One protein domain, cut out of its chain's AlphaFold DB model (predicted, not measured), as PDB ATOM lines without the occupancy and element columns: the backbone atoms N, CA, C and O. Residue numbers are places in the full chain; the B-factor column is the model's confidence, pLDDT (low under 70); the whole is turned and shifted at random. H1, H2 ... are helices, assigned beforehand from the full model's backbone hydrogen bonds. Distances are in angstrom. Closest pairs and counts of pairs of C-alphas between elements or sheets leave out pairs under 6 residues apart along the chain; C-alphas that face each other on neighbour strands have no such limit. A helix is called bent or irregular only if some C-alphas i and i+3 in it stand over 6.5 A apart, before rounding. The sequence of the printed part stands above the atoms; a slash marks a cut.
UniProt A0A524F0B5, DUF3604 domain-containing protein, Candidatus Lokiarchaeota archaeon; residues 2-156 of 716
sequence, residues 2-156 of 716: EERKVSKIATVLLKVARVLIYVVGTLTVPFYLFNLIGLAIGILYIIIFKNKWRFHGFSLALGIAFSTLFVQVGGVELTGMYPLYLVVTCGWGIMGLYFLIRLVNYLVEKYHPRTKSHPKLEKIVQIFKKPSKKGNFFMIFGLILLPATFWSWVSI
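AT A GLANCE: This is residues 2 to 156 of the 716 residues of the protein "DUF3604 domain-containing protein" of Candidatus Lokiarchaeota archaeon (UniProt A0A524F0B5). Look for a compact body of helices round H3, on which H2, H4 and H6 pack, with three stretches sticking out: residues 2 to 17 of H1 as a straight arm; residues 103 to 130, of which 103 to 111 belong to H4 and 119 to 127 to H5, as a thin loop that swings out and returns towards H6; and residues 132 to 138, of which 133 to 138 belong to H6. H1, arriving at the body with its last turns, joins H2, H3 and H6 in a bundle of four helices. The printed part has 155 residues with six named helices, H1 to H6 in order, and no named strand: the class is all helix. The whole is loose, with a radius of gyration of the C-alphas of 18.6 A and spans of 51 by 49 by 36 A.

IN THESE COORDINATES: Find C-alpha 2 at (-19.800, -43.855, -24.788); from there H1, residues 2 to 27, runs 37.1 A. H2, residues 36 to 48, runs 17.9 A, and H3, residues 52 to 79, 33.6 A. H3 is irregular: C-alphas 73 and 76 are 8.4 A apart, and it has a kink of 67 degrees near residue 73. H4, residues 83 to 111, begins at C-alpha 83 at (4.585, 0.152, -43.920) and runs 41.2 A. H5, residues 119 to 127, spans 13.0 A. H6, residues 133 to 155, runs 32.9 A to C-alpha 155 at (1.765, 0.979, -30.203), with a kink of 26 degrees near residue 145.

HOW THE PARTS SIT: Begin at H3, the hub, which touches four helices. It touches H2 with residues 53 to 65 alone, closest at the C-alphas of Gly 42 and Gly 57, 3.8 A apart; they form a hairpin. H3 and H4, also a hairpin, touch at Ser 67 and Gly 91, their closest C-alphas, 5.0 A. H6 touches H3, closest C-alphas Ala 65 and Trp 151 at 4.4 A, and runs the same way. H6 touches H2 too, opposite ways at a shallow tilt of 2 degrees, closest C-alphas Ile 43 and Ile 144 at 6.0 A. H1, with residues 21 to 27 alone, touches residues 37 to 42 of H2 in a hairpin, closest C-alphas Gly 25 and Gly 38 at 3.6 A. H1 and H3 only just touch, with 3 pairs of C-alphas within 8 A, the closest those of Thr 26 and Leu 60 at 6.7 A. H5 touches no helix. Every O i to N i+4 pair is within hydrogen-bond range in H1, H2, H4 and H5, against 18 of 24 in H3 and 17 of 19 in H6.

THE WHOLE: The C-alphas of Glu 2 and Glu 77, the two farthest apart, are 61.8 A apart. The printed part has no cut and no long link. Confidence is low, with pLDDT under 70, at residues 2 to 6 and 113 to 132.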
ATOM      1  N   GLU A   2     -19.343 -45.190 -24.385       51.25
ATOM      2  CA  GLU A   2     -19.800 -43.855 -24.788       51.25
ATOM      3  C   GLU A   2     -18.976 -42.711 -24.162       51.25
ATOM      4  O   GLU A   2     -18.413 -41.909 -24.901       51.25
ATOM      5  N   GLU A   3     -18.706 -42.733 -22.849       48.31
ATOM      6  CA  GLU A   3     -17.805 -41.764 -22.181       48.31
ATOM      7  C   GLU A   3     -16.385 -41.726 -22.779       48.31
ATOM      8  O   GLU A   3     -15.764 -40.672 -22.906       48.31
ATOM      9  N   ARG A   4     -15.866 -42.881 -23.220       56.84
ATOM     10  CA  ARG A   4     -14.540 -42.994 -23.854       56.84
ATOM     11  C   ARG A   4     -14.521 -42.402 -25.271       56.84
ATOM     12  O   ARG A   4     -13.469 -41.944 -25.716       56.84
ATOM     13  N   LYS A   5     -15.660 -42.408 -25.980       57.81
ATOM     14  CA  LYS A   5     -15.840 -41.721 -27.274       57.81
ATOM     15  C   LYS A   5     -16.004 -40.213 -27.071       57.81
ATOM     16  O   LYS A   5     -15.309 -39.458 -27.744       57.81
ATOM     17  N   VAL A   6     -16.814 -39.790 -26.097       59.28
ATOM     18  CA  VAL A   6     -16.992 -38.376 -25.714       59.28
ATOM     19  C   VAL A   6     -15.654 -37.750 -25.292       59.28
ATOM     20  O   VAL A   6     -15.286 -36.685 -25.782       59.28
ATOM     21  N   SER A   7     -14.842 -38.463 -24.504       73.25
ATOM     22  CA  SER A   7     -13.490 -38.042 -24.100       73.25
ATOM     23  C   SER A   7     -12.513 -37.882 -25.281       73.25
ATOM     24  O   SER A   7     -11.732 -36.925 -25.328       73.25
ATOM     25  N   LYS A   8     -12.567 -38.773 -26.284       78.62
ATOM     26  CA  LYS A   8     -11.741 -38.659 -27.501       78.62
ATOM     27  C   LYS A   8     -12.165 -37.481 -28.377       78.62
ATOM     28  O   LYS A   8     -11.292 -36.763 -28.859       78.62
ATOM     29  N   ILE A   9     -13.470 -37.267 -28.547       82.31
ATOM     30  CA  ILE A   9     -14.013 -36.137 -29.313       82.31
ATOM     31  C   ILE A   9     -13.618 -34.818 -28.645       82.31
ATOM     32  O   ILE A   9     -13.020 -33.971 -29.303       82.31
ATOM     33  N   ALA A  10     -13.821 -34.682 -27.331       83.06
ATOM     34  CA  ALA A  10     -13.404 -33.500 -26.576       83.06
ATOM     35  C   ALA A  10     -11.895 -33.222 -26.713       83.06
ATOM     36  O   ALA A  10     -11.475 -32.086 -26.923       83.06
ATOM     37  N   THR A  11     -11.061 -34.266 -26.681       85.25
ATOM     38  CA  THR A  11      -9.606 -34.130 -26.866       85.25
ATOM     39  C   THR A  11      -9.234 -33.642 -28.270       85.25
ATOM     40  O   THR A  11      -8.300 -32.852 -28.419       85.25
ATOM     41  N   VAL A  12      -9.927 -34.116 -29.310       88.44
ATOM     42  CA  VAL A  12      -9.718 -33.655 -30.690       88.44
ATOM     43  C   VAL A  12     -10.188 -32.212 -30.845       88.44
ATOM     44  O   VAL A  12      -9.423 -31.395 -31.352       88.44
ATOM     45  N   LEU A  13     -11.371 -31.871 -30.328       89.75
ATOM     46  CA  LEU A  13     -11.906 -30.507 -30.349       89.75
ATOM     47  C   LEU A  13     -10.959 -29.515 -29.668       89.75
ATOM     48  O   LEU A  13     -10.661 -28.473 -30.239       89.75
ATOM     49  N   LEU A  14     -10.384 -29.863 -28.513       88.25
ATOM     50  CA  LEU A  14      -9.389 -29.022 -27.832       88.25
ATOM     51  C   LEU A  14      -8.102 -28.826 -28.646       88.25
ATOM     52  O   LEU A  14      -7.475 -27.768 -28.571       88.25
ATOM     53  N   LYS A  15      -7.674 -29.833 -29.418       88.12
ATOM     54  CA  LYS A  15      -6.514 -29.702 -30.317       88.12
ATOM     55  C   LYS A  15      -6.833 -28.799 -31.506       88.12
ATOM     56  O   LYS A  15      -5.998 -27.970 -31.851       88.12
ATOM     57  N   VAL A  16      -8.018 -28.946 -32.097       92.31
ATOM     58  CA  VAL A  16      -8.482 -28.110 -33.212       92.31
ATOM     59  C   VAL A  16      -8.644 -26.663 -32.756       92.31
ATOM     60  O   VAL A  16      -8.053 -25.780 -33.364       92.31
ATOM     61  N   ALA A  17      -9.332 -26.423 -31.637       92.62
ATOM     62  CA  ALA A  17      -9.509 -25.089 -31.068       92.62
ATOM     63  C   ALA A  17      -8.168 -24.393 -30.805       92.62
ATOM     64  O   ALA A  17      -8.001 -23.221 -31.123       92.62
ATOM     65  N   ARG A  18      -7.170 -25.130 -30.300       93.56
ATOM     66  CA  ARG A  18      -5.809 -24.610 -30.137       93.56
ATOM     67  C   ARG A  18      -5.202 -24.170 -31.471       93.56
ATOM     68  O   ARG A  18      -4.710 -23.060 -31.581       93.56
ATOM     69  N   VAL A  19      -5.246 -25.012 -32.499       94.06
ATOM     70  CA  VAL A  19      -4.726 -24.627 -33.823       94.06
ATOM     71  C   VAL A  19      -5.455 -23.388 -34.349       94.06
ATOM     72  O   VAL A  19      -4.797 -22.452 -34.788       94.06
ATOM     73  N   LEU A  20      -6.785 -23.343 -34.238       95.81
ATOM     74  CA  LEU A  20      -7.589 -22.208 -34.695       95.81
ATOM     75  C   LEU A  20      -7.225 -20.908 -33.972       95.81
ATOM     76  O   LEU A  20      -7.016 -19.900 -34.632       95.81
ATOM     77  N   ILE A  21      -7.065 -20.928 -32.647       96.38
ATOM     78  CA  ILE A  21      -6.638 -19.746 -31.879       96.38
ATOM     79  C   ILE A  21      -5.257 -19.264 -32.347       96.38
ATOM     80  O   ILE A  21      -5.043 -18.067 -32.504       96.38
ATOM     81  N   TYR A  22      -4.320 -20.180 -32.604       94.81
ATOM     82  CA  TYR A  22      -3.005 -19.807 -33.126       94.81
ATOM     83  C   TYR A  22      -3.087 -19.170 -34.522       94.81
ATOM     84  O   TYR A  22      -2.412 -18.175 -34.793       94.81
ATOM     85  N   VAL A  23      -3.927 -19.726 -35.400       94.50
ATOM     86  CA  VAL A  23      -4.181 -19.180 -36.740       94.50
ATOM     87  C   VAL A  23      -4.794 -17.788 -36.640       94.50
ATOM     88  O   VAL A  23      -4.287 -16.879 -37.282       94.50
ATOM     89  N   VAL A  24      -5.797 -17.588 -35.779       95.44
ATOM     90  CA  VAL A  24      -6.379 -16.262 -35.514       95.44
ATOM     91  C   VAL A  24      -5.295 -15.275 -35.090       95.44
ATOM     92  O   VAL A  24      -5.188 -14.209 -35.682       95.44
ATOM     93  N   GLY A  25      -4.429 -15.646 -34.143       95.12
ATOM     94  CA  GLY A  25      -3.322 -14.779 -33.742       95.12
ATOM     95  C   GLY A  25      -2.370 -14.447 -34.897       95.12
ATOM     96  O   GLY A  25      -1.964 -13.301 -35.048       95.12
ATOM     97  N   THR A  26      -2.069 -15.415 -35.764       93.25
ATOM     98  CA  THR A  26      -1.221 -15.201 -36.952       93.25
ATOM     99  C   THR A  26      -1.875 -14.267 -37.977       93.25
ATOM    100  O   THR A  26      -1.196 -13.433 -38.571       93.25
ATOM    101  N   LEU A  27      -3.194 -14.366 -38.166       93.12
ATOM    102  CA  LEU A  27      -3.945 -13.497 -39.075       93.12
ATOM    103  C   LEU A  27      -3.986 -12.044 -38.600       93.12
ATOM    104  O   LEU A  27      -4.214 -11.161 -39.417       93.12
ATOM    105  N   THR A  28      -3.739 -11.784 -37.312       94.06
ATOM    106  CA  THR A  28      -3.747 -10.409 -36.793       94.06
ATOM    107  C   THR A  28      -2.492  -9.609 -37.126       94.06
ATOM    108  O   THR A  28      -2.524  -8.397 -36.978       94.06
ATOM    109  N   VAL A  29      -1.416 -10.257 -37.595       91.31
ATOM    110  CA  VAL A  29      -0.111  -9.634 -37.900       91.31
ATOM    111  C   VAL A  29      -0.214  -8.308 -38.674       91.31
ATOM    112  O   VAL A  29       0.447  -7.363 -38.248       91.31
ATOM    113  N   PRO A  30      -1.020  -8.185 -39.752       90.00
ATOM    114  CA  PRO A  30      -1.055  -6.961 -40.553       90.00
ATOM    115  C   PRO A  30      -1.758  -5.785 -39.867       90.00
ATOM    116  O   PRO A  30      -1.558  -4.650 -40.283       90.00
ATOM    117  N   PHE A  31      -2.592  -6.028 -38.851       89.88
ATOM    118  CA  PHE A  31      -3.439  -4.984 -38.277       89.88
ATOM    119  C   PHE A  31      -2.686  -4.173 -37.228       89.88
ATOM    120  O   PHE A  31      -2.204  -4.738 -36.251       89.88
ATOM    121  N   TYR A  32      -2.645  -2.855 -37.400       88.94
ATOM    122  CA  TYR A  32      -1.788  -1.934 -36.657       88.94
ATOM    123  C   TYR A  32      -1.875  -2.065 -35.123       88.94
ATOM    124  O   TYR A  32      -0.994  -2.670 -34.513       88.94
ATOM    125  N   LEU A  33      -2.945  -1.572 -34.479       90.31
ATOM    126  CA  LEU A  33      -3.151  -1.763 -33.031       90.31
ATOM    127  C   LEU A  33      -3.611  -3.195 -32.701       90.31
ATOM    128  O   LEU A  33      -3.287  -3.761 -31.653       90.31
ATOM    129  N   PHE A  34      -4.408  -3.789 -33.590       91.25
ATOM    130  CA  PHE A  34      -5.154  -5.019 -33.313       91.25
ATOM    131  C   PHE A  34      -4.308  -6.297 -33.382       91.25
ATOM    132  O   PHE A  34      -4.743  -7.342 -32.885       91.25
ATOM    133  N   ASN A  35      -3.075  -6.230 -33.886       93.06
ATOM    134  CA  ASN A  35      -2.091  -7.305 -33.731       93.06
ATOM    135  C   ASN A  35      -1.742  -7.595 -32.251       93.06
ATOM    136  O   ASN A  35      -1.208  -8.670 -31.953       93.06
ATOM    137  N   LEU A  36      -2.147  -6.731 -31.301       94.44
ATOM    138  CA  LEU A  36      -2.156  -7.020 -29.861       94.44
ATOM    139  C   LEU A  36      -2.877  -8.334 -29.539       94.44
ATOM    140  O   LEU A  36      -2.469  -9.056 -28.630       94.44
ATOM    141  N   ILE A  37      -3.929  -8.680 -30.289       95.88
ATOM    142  CA  ILE A  37      -4.654  -9.944 -30.121       95.88
ATOM    143  C   ILE A  37      -3.704 -11.124 -30.359       95.88
ATOM    144  O   ILE A  37      -3.629 -12.042 -29.539       95.88
ATOM    145  N   GLY A  38      -2.939 -11.098 -31.450       96.06
ATOM    146  CA  GLY A  38      -1.950 -12.129 -31.747       96.06
ATOM    147  C   GLY A  38      -0.791 -12.145 -30.754       96.06
ATOM    148  O   GLY A  38      -0.370 -13.230 -30.339       96.06
ATOM    149  N   LEU A  39      -0.331 -10.975 -30.297       96.56
ATOM    150  CA  LEU A  39       0.662 -10.868 -29.226       96.56
ATOM    151  C   LEU A  39       0.156 -11.536 -27.938       96.56
ATOM    152  O   LEU A  39       0.844 -12.385 -27.367       96.56
ATOM    153  N   ALA A  40      -1.067 -11.212 -27.511       97.00
ATOM    154  CA  ALA A  40      -1.698 -11.773 -26.322       97.00
ATOM    155  C   ALA A  40      -1.879 -13.292 -26.442       97.00
ATOM    156  O   ALA A  40      -1.544 -14.028 -25.511       97.00
ATOM    157  N   ILE A  41      -2.325 -13.788 -27.601       97.69
ATOM    158  CA  ILE A  41      -2.402 -15.227 -27.889       97.69
ATOM    159  C   ILE A  41      -1.018 -15.875 -27.760       97.69
ATOM    160  O   ILE A  41      -0.879 -16.905 -27.094       97.69
ATOM    161  N   GLY A  42       0.022 -15.271 -28.336       96.75
ATOM    162  CA  GLY A  42       1.396 -15.760 -28.232       96.75
ATOM    163  C   GLY A  42       1.889 -15.848 -26.782       96.75
ATOM    164  O   GLY A  42       2.396 -16.893 -26.359       96.75
ATOM    165  N   ILE A  43       1.655 -14.800 -25.987       96.38
ATOM    166  CA  ILE A  43       2.001 -14.745 -24.557       96.38
ATOM    167  C   ILE A  43       1.229 -15.801 -23.754       96.38
ATOM    168  O   ILE A  43       1.828 -16.547 -22.972       96.38
ATOM    169  N   LEU A  44      -0.080 -15.943 -23.978       96.50
ATOM    170  CA  LEU A  44      -0.896 -16.971 -23.324       96.50
ATOM    171  C   LEU A  44      -0.353 -18.375 -23.606       96.50
ATOM    172  O   LEU A  44      -0.302 -19.219 -22.708       96.50
ATOM    173  N   TYR A  45       0.124 -18.627 -24.826       96.25
ATOM    174  CA  TYR A  45       0.719 -19.911 -25.189       96.25
ATOM    175  C   TYR A  45       2.035 -20.171 -24.452       96.25
ATOM    176  O   TYR A  45       2.295 -21.312 -24.054       96.25
ATOM    177  N   ILE A  46       2.844 -19.132 -24.224       94.19
ATOM    178  CA  ILE A  46       4.080 -19.230 -23.437       94.19
ATOM    179  C   ILE A  46       3.777 -19.645 -21.989       94.19
ATOM    180  O   ILE A  46       4.451 -20.533 -21.444       94.19
ATOM    181  N   ILE A  47       2.753 -19.027 -21.393       92.75
ATOM    182  CA  ILE A  47       2.345 -19.223 -19.996       92.75
ATOM    183  C   ILE A  47       1.699 -20.600 -19.795       92.75
ATOM    184  O   ILE A  47       2.123 -21.367 -18.924       92.75
ATOM    185  N   ILE A  48       0.691 -20.931 -20.607       93.19
ATOM    186  CA  ILE A  48      -0.162 -22.114 -20.418       93.19
ATOM    187  C   ILE A  48       0.584 -23.400 -20.786       93.19
ATOM    188  O   ILE A  48       0.493 -24.411 -20.078       93.19
ATOM    189  N   PHE A  49       1.334 -23.399 -21.889       91.50
ATOM    190  CA  PHE A  49       1.953 -24.618 -22.396       91.50
ATOM    191  C   PHE A  49       3.386 -24.800 -21.889       91.50
ATOM    192  O   PHE A  49       4.163 -23.862 -21.737       91.50
ATOM    193  N   LYS A  50       3.761 -26.063 -21.648       85.12
ATOM    194  CA  LYS A  50       5.118 -26.481 -21.236       85.12
ATOM    195  C   LYS A  50       5.835 -27.330 -22.297       85.12
ATOM    196  O   LYS A  50       6.873 -27.917 -22.019       85.12
ATOM    197  N   ASN A  51       5.254 -27.444 -23.491       86.38
ATOM    198  CA  ASN A  51       5.732 -28.284 -24.595       86.38
ATOM    199  C   ASN A  51       6.056 -27.425 -25.836       86.38
ATOM    200  O   ASN A  51       6.242 -26.217 -25.716       86.38
ATOM    201  N   LYS A  52       6.098 -28.038 -27.033       86.12
ATOM    202  CA  LYS A  52       6.351 -27.358 -28.322       86.12
ATOM    203  C   LYS A  52       5.460 -26.108 -28.534       86.12
ATOM    204  O   LYS A  52       5.932 -25.133 -29.105       86.12
ATOM    205  N   TRP A  53       4.244 -26.070 -27.971       91.12
ATOM    206  CA  TRP A  53       3.328 -24.921 -28.055       91.12
ATOM    207  C   TRP A  53       3.807 -23.653 -27.349       91.12
ATOM    208  O   TRP A  53       3.441 -22.567 -27.785       91.12
ATOM    209  N   ARG A  54       4.681 -23.764 -26.342       91.94
ATOM    210  CA  ARG A  54       5.347 -22.592 -25.755       91.94
ATOM    211  C   ARG A  54       6.191 -21.860 -26.792       91.94
ATOM    212  O   ARG A  54       6.151 -20.641 -26.872       91.94
ATOM    213  N   PHE A  55       6.943 -22.620 -27.586       88.75
ATOM    214  CA  PHE A  55       7.788 -22.062 -28.635       88.75
ATOM    215  C   PHE A  55       6.955 -21.521 -29.794       88.75
ATOM    216  O   PHE A  55       7.311 -20.484 -30.328       88.75
ATOM    217  N   HIS A  56       5.837 -22.171 -30.144       92.44
ATOM    218  CA  HIS A  56       4.888 -21.618 -31.120       92.44
ATOM    219  C   HIS A  56       4.378 -20.245 -30.658       92.44
ATOM    220  O   HIS A  56       4.425 -19.290 -31.430       92.44
ATOM    221  N   GLY A  57       3.962 -20.137 -29.390       94.75
ATOM    222  CA  GLY A  57       3.514 -18.882 -28.785       94.75
ATOM    223  C   GLY A  57       4.578 -17.789 -28.796       94.75
ATOM    224  O   GLY A  57       4.298 -16.674 -29.221       94.75
ATOM    225  N   PHE A  58       5.810 -18.125 -28.403       93.06
ATOM    226  CA  PHE A  58       6.931 -17.185 -28.461       93.06
ATOM    227  C   PHE A  58       7.222 -16.712 -29.882       93.06
ATOM    228  O   PHE A  58       7.374 -15.516 -30.093       93.06
ATOM    229  N   SER A  59       7.260 -17.622 -30.858       92.44
ATOM    230  CA  SER A  59       7.478 -17.254 -32.256       92.44
ATOM    231  C   SER A  59       6.395 -16.309 -32.766       92.44
ATOM    232  O   SER A  59       6.742 -15.305 -33.374       92.44
ATOM    233  N   LEU A  60       5.119 -16.574 -32.461       95.44
ATOM    234  CA  LEU A  60       4.011 -15.689 -32.830       95.44
ATOM    235  C   LEU A  60       4.163 -14.295 -32.204       95.44
ATOM    236  O   LEU A  60       4.161 -13.301 -32.924       95.44
ATOM    237  N   ALA A  61       4.348 -14.236 -30.881       96.00
ATOM    238  CA  ALA A  61       4.518 -12.979 -30.153       96.00
ATOM    239  C   ALA A  61       5.709 -12.173 -30.691       96.00
ATOM    240  O   ALA A  61       5.582 -10.981 -30.959       96.00
ATOM    241  N   LEU A  62       6.855 -12.830 -30.884       92.81
ATOM    242  CA  LEU A  62       8.067 -12.188 -31.379       92.81
ATOM    243  C   LEU A  62       7.915 -11.715 -32.826       92.81
ATOM    244  O   LEU A  62       8.359 -10.618 -33.131       92.81
ATOM    245  N   GLY A  63       7.298 -12.502 -33.711       92.56
ATOM    246  CA  GLY A  63       7.114 -12.098 -35.108       92.56
ATOM    247  C   GLY A  63       6.196 -10.885 -35.254       92.56
ATOM    248  O   GLY A  63       6.515  -9.987 -36.029       92.56
ATOM    249  N   ILE A  64       5.120 -10.810 -34.465       94.50
ATOM    250  CA  ILE A  64       4.249  -9.622 -34.404       94.50
ATOM    251  C   ILE A  64       5.030  -8.412 -33.896       94.50
ATOM    252  O   ILE A  64       5.078  -7.377 -34.554       94.50
ATOM    253  N   ALA A  65       5.680  -8.552 -32.742       93.81
ATOM    254  CA  ALA A  65       6.375  -7.441 -32.114       93.81
ATOM    255  C   ALA A  65       7.556  -6.934 -32.956       93.81
ATOM    256  O   ALA A  65       7.768  -5.732 -33.061       93.81
ATOM    257  N   PHE A  66       8.306  -7.844 -33.582       91.69
ATOM    258  CA  PHE A  66       9.432  -7.495 -34.440       91.69
ATOM    259  C   PHE A  66       8.980  -6.836 -35.742       91.69
ATOM    260  O   PHE A  66       9.546  -5.815 -36.103       91.69
ATOM    261  N   SER A  67       7.972  -7.382 -36.433       89.75
ATOM    262  CA  SER A  67       7.461  -6.761 -37.670       89.75
ATOM    263  C   SER A  67       6.922  -5.355 -37.415       89.75
ATOM    264  O   SER A  67       7.205  -4.451 -38.190       89.75
ATOM    265  N   THR A  68       6.249  -5.162 -36.279       89.00
ATOM    266  CA  THR A  68       5.776  -3.853 -35.815       89.00
ATOM    267  C   THR A  68       6.933  -2.894 -35.529       89.00
ATOM    268  O   THR A  68       6.957  -1.781 -36.043       89.00
ATOM    269  N   LEU A  69       7.926  -3.333 -34.748       89.81
ATOM    270  CA  LEU A  69       9.097  -2.518 -34.423       89.81
ATOM    271  C   LEU A  69       9.903  -2.150 -35.670       89.81
ATOM    272  O   LEU A  69      10.378  -1.025 -35.766       89.81
ATOM    273  N   PHE A  70      10.045  -3.080 -36.616       87.81
ATOM    274  CA  PHE A  70      10.869  -2.906 -37.808       87.81
ATOM    275  C   PHE A  70      10.402  -1.752 -38.696       87.81
ATOM    276  O   PHE A  70      11.248  -1.017 -39.192       87.81
ATOM    277  N   VAL A  71       9.086  -1.537 -38.822       83.94
ATOM    278  CA  VAL A  71       8.535  -0.349 -39.501       83.94
ATOM    279  C   VAL A  71       9.060   0.931 -38.859       83.94
ATOM    280  O   VAL A  71       9.542   1.810 -39.560       83.94
ATOM    281  N   GLN A  72       9.029   1.008 -37.528       81.69
ATOM    282  CA  GLN A  72       9.382   2.219 -36.788       81.69
ATOM    283  C   GLN A  72      10.894   2.495 -36.741       81.69
ATOM    284  O   GLN A  72      11.300   3.645 -36.602       81.69
ATOM    285  N   VAL A  73      11.742   1.461 -36.798       84.19
ATOM    286  CA  VAL A  73      13.206   1.605 -36.654       84.19
ATOM    287  C   VAL A  73      13.946   1.746 -37.987       84.19
ATOM    288  O   VAL A  73      15.084   1.295 -38.111       84.19
ATOM    289  N   GLY A  74      13.316   2.363 -38.985       74.19
ATOM    290  CA  GLY A  74      13.960   2.649 -40.267       74.19
ATOM    291  C   GLY A  74      13.708   1.605 -41.359       74.19
ATOM    292  O   GLY A  74      14.419   1.574 -42.362       74.19
ATOM    293  N   GLY A  75      12.782   0.662 -41.149       80.69
ATOM    294  CA  GLY A  75      12.547  -0.428 -42.095       80.69
ATOM    295  C   GLY A  75      11.953   0.049 -43.420       80.69
ATOM    296  O   GLY A  75      12.272  -0.519 -44.467       80.69
ATOM    297  N   VAL A  76      11.129   1.100 -43.389       77.00
ATOM    298  CA  VAL A  76      10.558   1.731 -44.589       77.00
ATOM    299  C   VAL A  76      11.676   2.371 -45.404       77.00
ATOM    300  O   VAL A  76      11.830   2.066 -46.580       77.00
ATOM    301  N   GLU A  77      12.532   3.157 -44.761       76.38
ATOM    302  CA  GLU A  77      13.671   3.846 -45.367       76.38
ATOM    303  C   GLU A  77      14.705   2.856 -45.917       76.38
ATOM    304  O   GLU A  77      15.250   3.056 -46.999       76.38
ATOM    305  N   LEU A  78      14.948   1.752 -45.204       78.94
ATOM    306  CA  LEU A  78      15.895   0.717 -45.623       78.94
ATOM    307  C   LEU A  78      15.431  -0.043 -46.872       78.94
ATOM    308  O   LEU A  78      16.261  -0.546 -47.628       78.94
ATOM    309  N   THR A  79      14.120  -0.203 -47.049       79.12
ATOM    310  CA  THR A  79      13.563  -1.109 -48.064       79.12
ATOM    311  C   THR A  79      12.800  -0.408 -49.180       79.12
ATOM    312  O   THR A  79      12.530  -1.038 -50.201       79.12
ATOM    313  N   GLY A  80      12.415   0.856 -48.987       71.19
ATOM    314  CA  GLY A  80      11.481   1.580 -49.851       71.19
ATOM    315  C   GLY A  80      10.062   0.999 -49.847       71.19
ATOM    316  O   GLY A  80       9.241   1.384 -50.676       71.19
ATOM    317  N   MET A  81       9.758   0.040 -48.965       75.44
ATOM    318  CA  MET A  81       8.461  -0.631 -48.931       75.44
ATOM    319  C   MET A  81       7.471   0.113 -48.041       75.44
ATOM    320  O   MET A  81       7.793   0.505 -46.921       75.44
ATOM    321  N   TYR A  82       6.227   0.204 -48.511       77.62
ATOM    322  CA  TYR A  82       5.113   0.751 -47.742       77.62
ATOM    323  C   TYR A  82       4.949   0.028 -46.382       77.62
ATOM    324  O   TYR A  82       5.036  -1.209 -46.365       77.62
ATOM    325  N   PRO A  83       4.665   0.733 -45.263       83.62
ATOM    326  CA  PRO A  83       4.585   0.152 -43.920       83.62
ATOM    327  C   PRO A  83       3.772  -1.143 -43.828       83.62
ATOM    328  O   PRO A  83       4.260  -2.151 -43.318       83.62
ATOM    329  N   LEU A  84       2.557  -1.166 -44.383       84.75
ATOM    330  CA  LEU A  84       1.713  -2.361 -44.353       84.75
ATOM    331  C   LEU A  84       2.370  -3.544 -45.077       84.75
ATOM    332  O   LEU A  84       2.376  -4.665 -44.563       84.75
ATOM    333  N   TYR A  85       2.932  -3.308 -46.264       84.81
ATOM    334  CA  TYR A  85       3.589  -4.355 -47.042       84.81
ATOM    335  C   TYR A  85       4.822  -4.888 -46.307       84.81
ATOM    336  O   TYR A  85       5.058  -6.098 -46.274       84.81
ATOM    337  N   LEU A  86       5.560  -4.009 -45.633       86.56
ATOM    338  CA  LEU A  86       6.690  -4.383 -44.794       86.56
ATOM    339  C   LEU A  86       6.261  -5.279 -43.622       86.56
ATOM    340  O   LEU A  86       6.855  -6.332 -43.390       86.56
ATOM    341  N   VAL A  87       5.183  -4.925 -42.919       88.25
ATOM    342  CA  VAL A  87       4.646  -5.730 -41.805       88.25
ATOM    343  C   VAL A  87       4.174  -7.092 -42.286       88.25
ATOM    344  O   VAL A  87       4.477  -8.107 -41.655       88.25
ATOM    345  N   VAL A  88       3.468  -7.137 -43.415       88.62
ATOM    346  CA  VAL A  88       2.996  -8.387 -44.018       88.62
ATOM    347  C   VAL A  88       4.181  -9.268 -44.410       88.62
ATOM    348  O   VAL A  88       4.257 -10.422 -43.983       88.62
ATOM    349  N   THR A  89       5.134  -8.736 -45.175       89.12
ATOM    350  CA  THR A  89       6.283  -9.503 -45.679       89.12
ATOM    351  C   THR A  89       7.195  -9.978 -44.553       89.12
ATOM    352  O   THR A  89       7.536 -11.162 -44.504       89.12
ATOM    353  N   CYS A  90       7.540  -9.115 -43.596       90.00
ATOM    354  CA  CYS A  90       8.368  -9.490 -42.453       90.00
ATOM    355  C   CYS A  90       7.616 -10.407 -41.487       90.00
ATOM    356  O   CYS A  90       8.121 -11.466 -41.114       90.00
ATOM    357  N   GLY A  91       6.403 -10.036 -41.081       89.00
ATOM    358  CA  GLY A  91       5.633 -10.771 -40.084       89.00
ATOM    359  C   GLY A  91       5.247 -12.169 -40.563       89.00
ATOM    360  O   GLY A  91       5.567 -13.166 -39.904       89.00
ATOM    361  N   TRP A  92       4.621 -12.281 -41.739       89.25
ATOM    362  CA  TRP A  92       4.289 -13.588 -42.314       89.25
ATOM    363  C   TRP A  92       5.517 -14.332 -42.825       89.25
ATOM    364  O   TRP A  92       5.543 -15.557 -42.723       89.25
ATOM    365  N   GLY A  93       6.560 -13.636 -43.284       88.25
ATOM    366  CA  GLY A  93       7.840 -14.252 -43.635       88.25
ATOM    367  C   GLY A  93       8.487 -14.966 -42.444       88.25
ATOM    368  O   GLY A  93       8.864 -16.135 -42.555       88.25
ATOM    369  N   ILE A  94       8.533 -14.321 -41.272       87.88
ATOM    370  CA  ILE A  94       9.041 -14.924 -40.027       87.88
ATOM    371  C   ILE A  94       8.193 -16.138 -39.633       87.88
ATOM    372  O   ILE A  94       8.741 -17.189 -39.285       87.88
ATOM    373  N   MET A  95       6.862 -16.027 -39.712       88.94
ATOM    374  CA  MET A  95       5.968 -17.152 -39.415       88.94
ATOM    375  C   MET A  95       6.161 -18.306 -40.404       88.94
ATOM    376  O   MET A  95       6.280 -19.460 -39.988       88.94
ATOM    377  N   GLY A  96       6.253 -18.015 -41.699       88.06
ATOM    378  CA  GLY A  96       6.467 -18.991 -42.764       88.06
ATOM    379  C   GLY A  96       7.794 -19.730 -42.614       88.06
ATOM    380  O   GLY A  96       7.816 -20.964 -42.624       88.06
ATOM    381  N   LEU A  97       8.890 -19.004 -42.374       88.06
ATOM    382  CA  LEU A  97      10.206 -19.593 -42.113       88.06
ATOM    383  C   LEU A  97      10.182 -20.474 -40.859       88.06
ATOM    384  O   LEU A  97      10.717 -21.585 -40.859       88.06
ATOM    385  N   TYR A  98       9.515 -20.017 -39.799       89.00
ATOM    386  CA  TYR A  98       9.327 -20.814 -38.597       89.00
ATOM    387  C   TYR A  98       8.586 -22.125 -38.891       89.00
ATOM    388  O   TYR A  98       9.051 -23.201 -38.497       89.00
ATOM    389  N   PHE A  99       7.467 -22.064 -39.615       88.00
ATOM    390  CA  PHE A  99       6.714 -23.250 -40.019       88.00
ATOM    391  C   PHE A  99       7.546 -24.196 -40.883       88.00
ATOM    392  O   PHE A  99       7.515 -25.405 -40.642       88.00
ATOM    393  N   LEU A 100       8.348 -23.670 -41.810       89.38
ATOM    394  CA  LEU A 100       9.258 -24.463 -42.633       89.38
ATOM    395  C   LEU A 100      10.289 -25.202 -41.770       89.38
ATOM    396  O   LEU A 100      10.444 -26.415 -41.898       89.38
ATOM    397  N   ILE A 101      10.927 -24.520 -40.816       87.25
ATOM    398  CA  ILE A 101      11.868 -25.142 -39.869       87.25
ATOM    399  C   ILE A 101      11.167 -26.224 -39.035       87.25
ATOM    400  O   ILE A 101      11.737 -27.288 -38.770       87.25
ATOM    401  N   ARG A 102       9.922 -25.997 -38.597       86.88
ATOM    402  CA  ARG A 102       9.139 -27.004 -37.860       86.88
ATOM    403  C   ARG A 102       8.795 -28.212 -38.728       86.88
ATOM    404  O   ARG A 102       8.856 -29.332 -38.215       86.88
ATOM    405  N   LEU A 103       8.460 -27.991 -39.997       87.00
ATOM    406  CA  LEU A 103       8.169 -29.040 -40.967       87.00
ATOM    407  C   LEU A 103       9.419 -29.877 -41.246       87.00
ATOM    408  O   LEU A 103       9.360 -31.095 -41.110       87.00
ATOM    409  N   VAL A 104      10.558 -29.242 -41.529       84.31
ATOM    410  CA  VAL A 104      11.846 -29.927 -41.727       84.31
ATOM    411  C   VAL A 104      12.206 -30.754 -40.496       84.31
ATOM    412  O   VAL A 104      12.476 -31.943 -40.625       84.31
ATOM    413  N   ASN A 105      12.121 -30.182 -39.291       80.75
ATOM    414  CA  ASN A 105      12.375 -30.930 -38.055       80.75
ATOM    415  C   ASN A 105      11.439 -32.135 -37.893       80.75
ATOM    416  O   ASN A 105      11.882 -33.198 -37.471       80.75
ATOM    417  N   TYR A 106      10.155 -31.993 -38.229       84.88
ATOM    418  CA  TYR A 106       9.205 -33.106 -38.198       84.88
ATOM    419  C   TYR A 106       9.558 -34.193 -39.222       84.88
ATOM    420  O   TYR A 106       9.523 -35.375 -38.886       84.88
ATOM    421  N   LEU A 107       9.923 -33.814 -40.450       83.19
ATOM    422  CA  LEU A 107      10.333 -34.752 -41.497       83.19
ATOM    423  C   LEU A 107      11.633 -35.470 -41.112       83.19
ATOM    424  O   LEU A 107      11.701 -36.690 -41.220       83.19
ATOM    425  N   VAL A 108      12.626 -34.760 -40.575       79.25
ATOM    426  CA  VAL A 108      13.866 -35.358 -40.056       79.25
ATOM    427  C   VAL A 108      13.568 -36.307 -38.891       79.25
ATOM    428  O   VAL A 108      14.027 -37.444 -38.915       79.25
ATOM    429  N   GLU A 109      12.747 -35.906 -37.912       78.81
ATOM    430  CA  GLU A 109      12.310 -36.784 -36.808       78.81
ATOM    431  C   GLU A 109      11.582 -38.045 -37.331       78.81
ATOM    432  O   GLU A 109      11.737 -39.124 -36.755       78.81
ATOM    433  N   LYS A 110      10.801 -37.921 -38.413       82.44
ATOM    434  CA  LYS A 110      10.000 -39.001 -39.012       82.44
ATOM    435  C   LYS A 110      10.826 -39.975 -39.860       82.44
ATOM    436  O   LYS A 110      10.601 -41.179 -39.764       82.44
ATOM    437  N   TYR A 111      11.735 -39.472 -40.695       80.06
ATOM    438  CA  TYR A 111      12.487 -40.264 -41.681       80.06
ATOM    439  C   TYR A 111      13.911 -40.618 -41.223       80.06
ATOM    440  O   TYR A 111      14.475 -41.601 -41.696       80.06
ATOM    441  N   HIS A 112      14.462 -39.893 -40.247       70.44
ATOM    442  CA  HIS A 112      15.727 -40.204 -39.574       70.44
ATOM    443  C   HIS A 112      15.558 -40.212 -38.045       70.44
ATOM    444  O   HIS A 112      16.160 -39.395 -37.338       70.44
ATOM    445  N   PRO A 113      14.752 -41.137 -37.485       57.06
ATOM    446  CA  PRO A 113      14.568 -41.242 -36.045       57.06
ATOM    447  C   PRO A 113      15.892 -41.642 -35.368       57.06
ATOM    448  O   PRO A 113      16.231 -42.816 -35.276       57.06
ATOM    449  N   ARG A 114      16.627 -40.641 -34.862       57.31
ATOM    450  CA  ARG A 114      17.881 -40.746 -34.088       57.31
ATOM    451  C   ARG A 114      19.079 -41.346 -34.842       57.31
ATOM    452  O   ARG A 114      19.435 -42.506 -34.648       57.31
ATOM    453  N   THR A 115      19.855 -40.506 -35.522       50.34
ATOM    454  CA  THR A 115      21.314 -40.703 -35.506       50.34
ATOM    455  C   THR A 115      21.817 -40.397 -34.094       50.34
ATOM    456  O   THR A 115      21.488 -39.350 -33.535       50.34
ATOM    457  N   LYS A 116      22.558 -41.338 -33.489       51.66
ATOM    458  CA  LYS A 116      23.174 -41.212 -32.157       51.66
ATOM    459  C   LYS A 116      23.804 -39.823 -31.983       51.66
ATOM    460  O   LYS A 116      24.581 -39.389 -32.829       51.66
ATOM    461  N   SER A 117      23.463 -39.141 -30.893       50.25
ATOM    462  CA  SER A 117      24.094 -37.892 -30.469       50.25
ATOM    463  C   SER A 117      25.617 -38.050 -30.474       50.25
ATOM    464  O   SER A 117      26.164 -38.977 -29.877       50.25
ATOM    465  N   HIS A 118      26.327 -37.144 -31.150       52.94
ATOM    466  CA  HIS A 118      27.780 -37.077 -31.029       52.94
ATOM    467  C   HIS A 118      28.122 -36.736 -29.562       52.94
ATOM    468  O   HIS A 118      27.627 -35.728 -29.053       52.94
ATOM    469  N   PRO A 119      28.990 -37.494 -28.867       56.62
ATOM    470  CA  PRO A 119      29.236 -37.326 -27.426       56.62
ATOM    471  C   PRO A 119      29.791 -35.941 -27.028       56.62
ATOM    472  O   PRO A 119      29.681 -35.527 -25.875       56.62
ATOM    473  N   LYS A 120      30.346 -35.173 -27.981       56.03
ATOM    474  CA  LYS A 120      30.742 -33.767 -27.772       56.03
ATOM    475  C   LYS A 120      29.539 -32.811 -27.675       56.03
ATOM    476  O   LYS A 120      29.580 -31.890 -26.867       56.03
ATOM    477  N   LEU A 121      28.461 -33.057 -28.426       49.16
ATOM    478  CA  LEU A 121      27.215 -32.286 -28.333       49.16
ATOM    479  C   LEU A 121      26.464 -32.577 -27.027       49.16
ATOM    480  O   LEU A 121      25.902 -31.658 -26.443       49.16
ATOM    481  N   GLU A 122      26.516 -33.808 -26.509       53.06
ATOM    482  CA  GLU A 122      25.935 -34.136 -25.196       53.06
ATOM    483  C   GLU A 122      26.598 -33.377 -24.043       53.06
ATOM    484  O   GLU A 122      25.901 -32.934 -23.132       53.06
ATOM    485  N   LYS A 123      27.916 -33.144 -24.100       52.22
ATOM    486  CA  LYS A 123      28.616 -32.299 -23.118       52.22
ATOM    487  C   LYS A 123      28.190 -30.830 -23.194       52.22
ATOM    488  O   LYS A 123      28.011 -30.215 -22.150       52.22
ATOM    489  N   ILE A 124      27.971 -30.285 -24.393       49.66
ATOM    490  CA  ILE A 124      27.470 -28.911 -24.579       49.66
ATOM    491  C   ILE A 124      26.016 -28.795 -24.090       49.66
ATOM    492  O   ILE A 124      25.673 -27.856 -23.381       49.66
ATOM    493  N   VAL A 125      25.167 -29.789 -24.367       49.81
ATOM    494  CA  VAL A 125      23.775 -29.850 -23.879       49.81
ATOM    495  C   VAL A 125      23.705 -30.026 -22.353       49.81
ATOM    496  O   VAL A 125      22.809 -29.479 -21.714       49.81
ATOM    497  N   GLN A 126      24.667 -30.720 -21.735       48.19
ATOM    498  CA  GLN A 126      24.781 -30.814 -20.273       48.19
ATOM    499  C   GLN A 126      25.213 -29.502 -19.597       48.19
ATOM    500  O   GLN A 126      24.914 -29.323 -18.415       48.19
ATOM    501  N   ILE A 127      25.862 -28.574 -20.312       50.22
ATOM    502  CA  ILE A 127      26.121 -27.209 -19.813       50.22
ATOM    503  C   ILE A 127      24.796 -26.429 -19.701       50.22
ATOM    504  O   ILE A 127      24.612 -25.663 -18.760       50.22
ATOM    505  N   PHE A 128      23.807 -26.734 -20.551       45.22
ATOM    506  CA  PHE A 128      22.420 -26.253 -20.458       45.22
ATOM    507  C   PHE A 128      21.522 -27.162 -19.594       45.22
ATOM    508  O   PHE A 128      20.375 -27.455 -19.949       45.22
ATOM    509  N   LYS A 129      22.021 -27.637 -18.441       50.53
ATOM    510  CA  LYS A 129      21.194 -28.341 -17.440       50.53
ATOM    511  C   LYS A 129      19.912 -27.547 -17.163       50.53
ATOM    512  O   LYS A 129      19.953 -26.320 -17.094       50.53
ATOM    513  N   LYS A 130      18.788 -28.271 -16.991       54.34
ATOM    514  CA  LYS A 130      17.453 -27.710 -16.702       54.34
ATOM    515  C   LYS A 130      17.601 -26.506 -15.765       54.34
ATOM    516  O   LYS A 130      18.110 -26.696 -14.656       54.34
ATOM    517  N   PRO A 131      17.186 -25.305 -16.195       58.69
ATOM    518  CA  PRO A 131      17.379 -24.111 -15.396       58.69
ATOM    519  C   PRO A 131      16.742 -24.314 -14.018       58.69
ATOM    520  O   PRO A 131      15.702 -24.971 -13.890       58.69
ATOM    521  N   SER A 132      17.378 -23.771 -12.974       69.88
ATOM    522  CA  SER A 132      16.811 -23.767 -11.621       69.88
ATOM    523  C   SER A 132      15.391 -23.185 -11.652       69.88
ATOM    524  O   SER A 132      15.044 -22.458 -12.582       69.88
ATOM    525  N   LYS A 133      14.546 -23.443 -10.641       70.88
ATOM    526  CA  LYS A 133      13.193 -22.842 -10.601       70.88
ATOM    527  C   LYS A 133      13.231 -21.319 -10.836       70.88
ATOM    528  O   LYS A 133      12.398 -20.807 -11.577       70.88
ATOM    529  N   LYS A 134      14.249 -20.636 -10.288       72.12
ATOM    530  CA  LYS A 134      14.533 -19.210 -10.523       72.12
ATOM    531  C   LYS A 134      14.981 -18.925 -11.964       72.12
ATOM    532  O   LYS A 134      14.421 -18.046 -12.600       72.12
ATOM    533  N   GLY A 135      15.922 -19.690 -12.520       75.62
ATOM    534  CA  GLY A 135      16.366 -19.514 -13.913       75.62
ATOM    535  C   GLY A 135      15.257 -19.764 -14.943       75.62
ATOM    536  O   GLY A 135      15.160 -19.057 -15.939       75.62
ATOM    537  N   ASN A 136      14.371 -20.728 -14.683       76.31
ATOM    538  CA  ASN A 136      13.213 -21.004 -15.529       76.31
ATOM    539  C   ASN A 136      12.180 -19.871 -15.452       76.31
ATOM    540  O   ASN A 136      11.549 -19.559 -16.455       76.31
ATOM    541  N   PHE A 137      12.025 -19.250 -14.278       81.44
ATOM    542  CA  PHE A 137      11.207 -18.049 -14.114       81.44
ATOM    543  C   PHE A 137      11.765 -16.885 -14.942       81.44
ATOM    544  O   PHE A 137      11.036 -16.359 -15.773       81.44
ATOM    545  N   PHE A 138      13.053 -16.550 -14.805       83.81
ATOM    546  CA  PHE A 138      13.676 -15.466 -15.580       83.81
ATOM    547  C   PHE A 138      13.653 -15.718 -17.092       83.81
ATOM    548  O   PHE A 138      13.425 -14.794 -17.861       83.81
ATOM    549  N   MET A 139      13.826 -16.968 -17.527       82.31
ATOM    550  CA  MET A 139      13.711 -17.332 -18.939       82.31
ATOM    551  C   MET A 139      12.289 -17.109 -19.466       82.31
ATOM    552  O   MET A 139      12.120 -16.472 -20.498       82.31
ATOM    553  N   ILE A 140      11.261 -17.608 -18.768       82.19
ATOM    554  CA  ILE A 140       9.860 -17.393 -19.173       82.19
ATOM    555  C   ILE A 140       9.521 -15.902 -19.144       82.19
ATOM    556  O   ILE A 140       8.874 -15.414 -20.064       82.19
ATOM    557  N   PHE A 141       9.995 -15.184 -18.126       87.19
ATOM    558  CA  PHE A 141       9.829 -13.742 -18.022       87.19
ATOM    559  C   PHE A 141      10.450 -13.021 -19.222       87.19
ATOM    560  O   PHE A 141       9.767 -12.230 -19.851       87.19
ATOM    561  N   GLY A 142      11.678 -13.363 -19.622       85.56
ATOM    562  CA  GLY A 142      12.315 -12.805 -20.819       85.56
ATOM    563  C   GLY A 142      11.571 -13.122 -22.123       85.56
ATOM    564  O   GLY A 142      11.434 -12.244 -22.968       85.56
ATOM    565  N   LEU A 143      11.030 -14.341 -22.271       86.50
ATOM    566  CA  LEU A 143      10.229 -14.732 -23.446       86.50
ATOM    567  C   LEU A 143       8.921 -13.938 -23.576       86.50
ATOM    568  O   LEU A 143       8.403 -13.810 -24.680       86.50
ATOM    569  N   ILE A 144       8.372 -13.448 -22.463       91.06
ATOM    570  CA  ILE A 144       7.159 -12.619 -22.446       91.06
ATOM    571  C   ILE A 144       7.527 -11.143 -22.588       91.06
ATOM    572  O   ILE A 144       6.928 -10.435 -23.394       91.06
ATOM    573  N   LEU A 145       8.513 -10.691 -21.809       92.94
ATOM    574  CA  LEU A 145       8.889  -9.290 -21.715       92.94
ATOM    575  C   LEU A 145       9.397  -8.767 -23.055       92.94
ATOM    576  O   LEU A 145       8.949  -7.712 -23.470       92.94
ATOM    577  N   LEU A 146      10.265  -9.509 -23.749       92.62
ATOM    578  CA  LEU A 146      10.891  -9.027 -24.981       92.62
ATOM    579  C   LEU A 146       9.862  -8.696 -26.091       92.62
ATOM    580  O   LEU A 146       9.863  -7.555 -26.560       92.62
ATOM    581  N   PRO A 147       8.947  -9.608 -26.492       93.88
ATOM    582  CA  PRO A 147       7.899  -9.258 -27.451       93.88
ATOM    583  C   PRO A 147       6.974  -8.144 -26.956       93.88
ATOM    584  O   PRO A 147       6.624  -7.258 -27.728       93.88
ATOM    585  N   ALA A 148       6.604  -8.156 -25.670       93.94
ATOM    586  CA  ALA A 148       5.749  -7.115 -25.109       93.94
ATOM    587  C   ALA A 148       6.414  -5.734 -25.188       93.94
ATOM    588  O   ALA A 148       5.776  -4.779 -25.609       93.94
ATOM    589  N   THR A 149       7.705  -5.626 -24.864       92.06
ATOM    590  CA  THR A 149       8.441  -4.356 -24.933       92.06
ATOM    591  C   THR A 149       8.585  -3.838 -26.359       92.06
ATOM    592  O   THR A 149       8.419  -2.645 -26.582       92.06
ATOM    593  N   PHE A 150       8.860  -4.721 -27.324       92.88
ATOM    594  CA  PHE A 150       9.005  -4.336 -28.731       92.88
ATOM    595  C   PHE A 150       7.691  -3.819 -29.308       92.88
ATOM    596  O   PHE A 150       7.673  -2.777 -29.953       92.88
ATOM    597  N   TRP A 151       6.590  -4.514 -29.025       93.56
ATOM    598  CA  TRP A 151       5.272  -4.086 -29.468       93.56
ATOM    599  C   TRP A 151       4.834  -2.781 -28.790       93.56
ATOM    600  O   TRP A 151       4.415  -1.846 -29.469       93.56
ATOM    601  N   SER A 152       4.986  -2.682 -27.464       91.00
ATOM    602  CA  SER A 152       4.564  -1.497 -26.713       91.00
ATOM    603  C   SER A 152       5.286  -0.226 -27.154       91.00
ATOM    604  O   SER A 152       4.674   0.830 -27.124       91.00
ATOM    605  N   TRP A 153       6.546  -0.303 -27.590       87.38
ATOM    606  CA  TRP A 153       7.288   0.875 -28.060       87.38
ATOM    607  C   TRP A 153       6.636   1.532 -29.295       87.38
ATOM    608  O   TRP A 153       6.631   2.759 -29.444       87.38
ATOM    609  N   VAL A 154       6.035   0.738 -30.178       84.38
ATOM    610  CA  VAL A 154       5.369   1.275 -31.372       84.38
ATOM    611  C   VAL A 154       3.941   1.695 -31.061       84.38
ATOM    612  O   VAL A 154       3.517   2.774 -31.471       84.38
ATOM    613  N   SER A 155       3.217   0.860 -30.320       88.94
ATOM    614  CA  SER A 155       1.765   0.979 -30.203       88.94
ATOM    615  C   SER A 155       1.299   1.834 -29.028       88.94
ATOM    616  O   SER A 155       0.184   2.347 -29.070       88.94
ATOM    617  N   ILE A 156       2.115   1.978 -27.979       89.50
ATOM    618  CA  ILE A 156       1.741   2.665 -26.740       89.50
ATOM    619  C   ILE A 156       2.691   3.829 -26.478       89.50
ATOM    620  O   ILE A 156       3.908   3.669 -26.434       89.50
TER     621      ILE A 156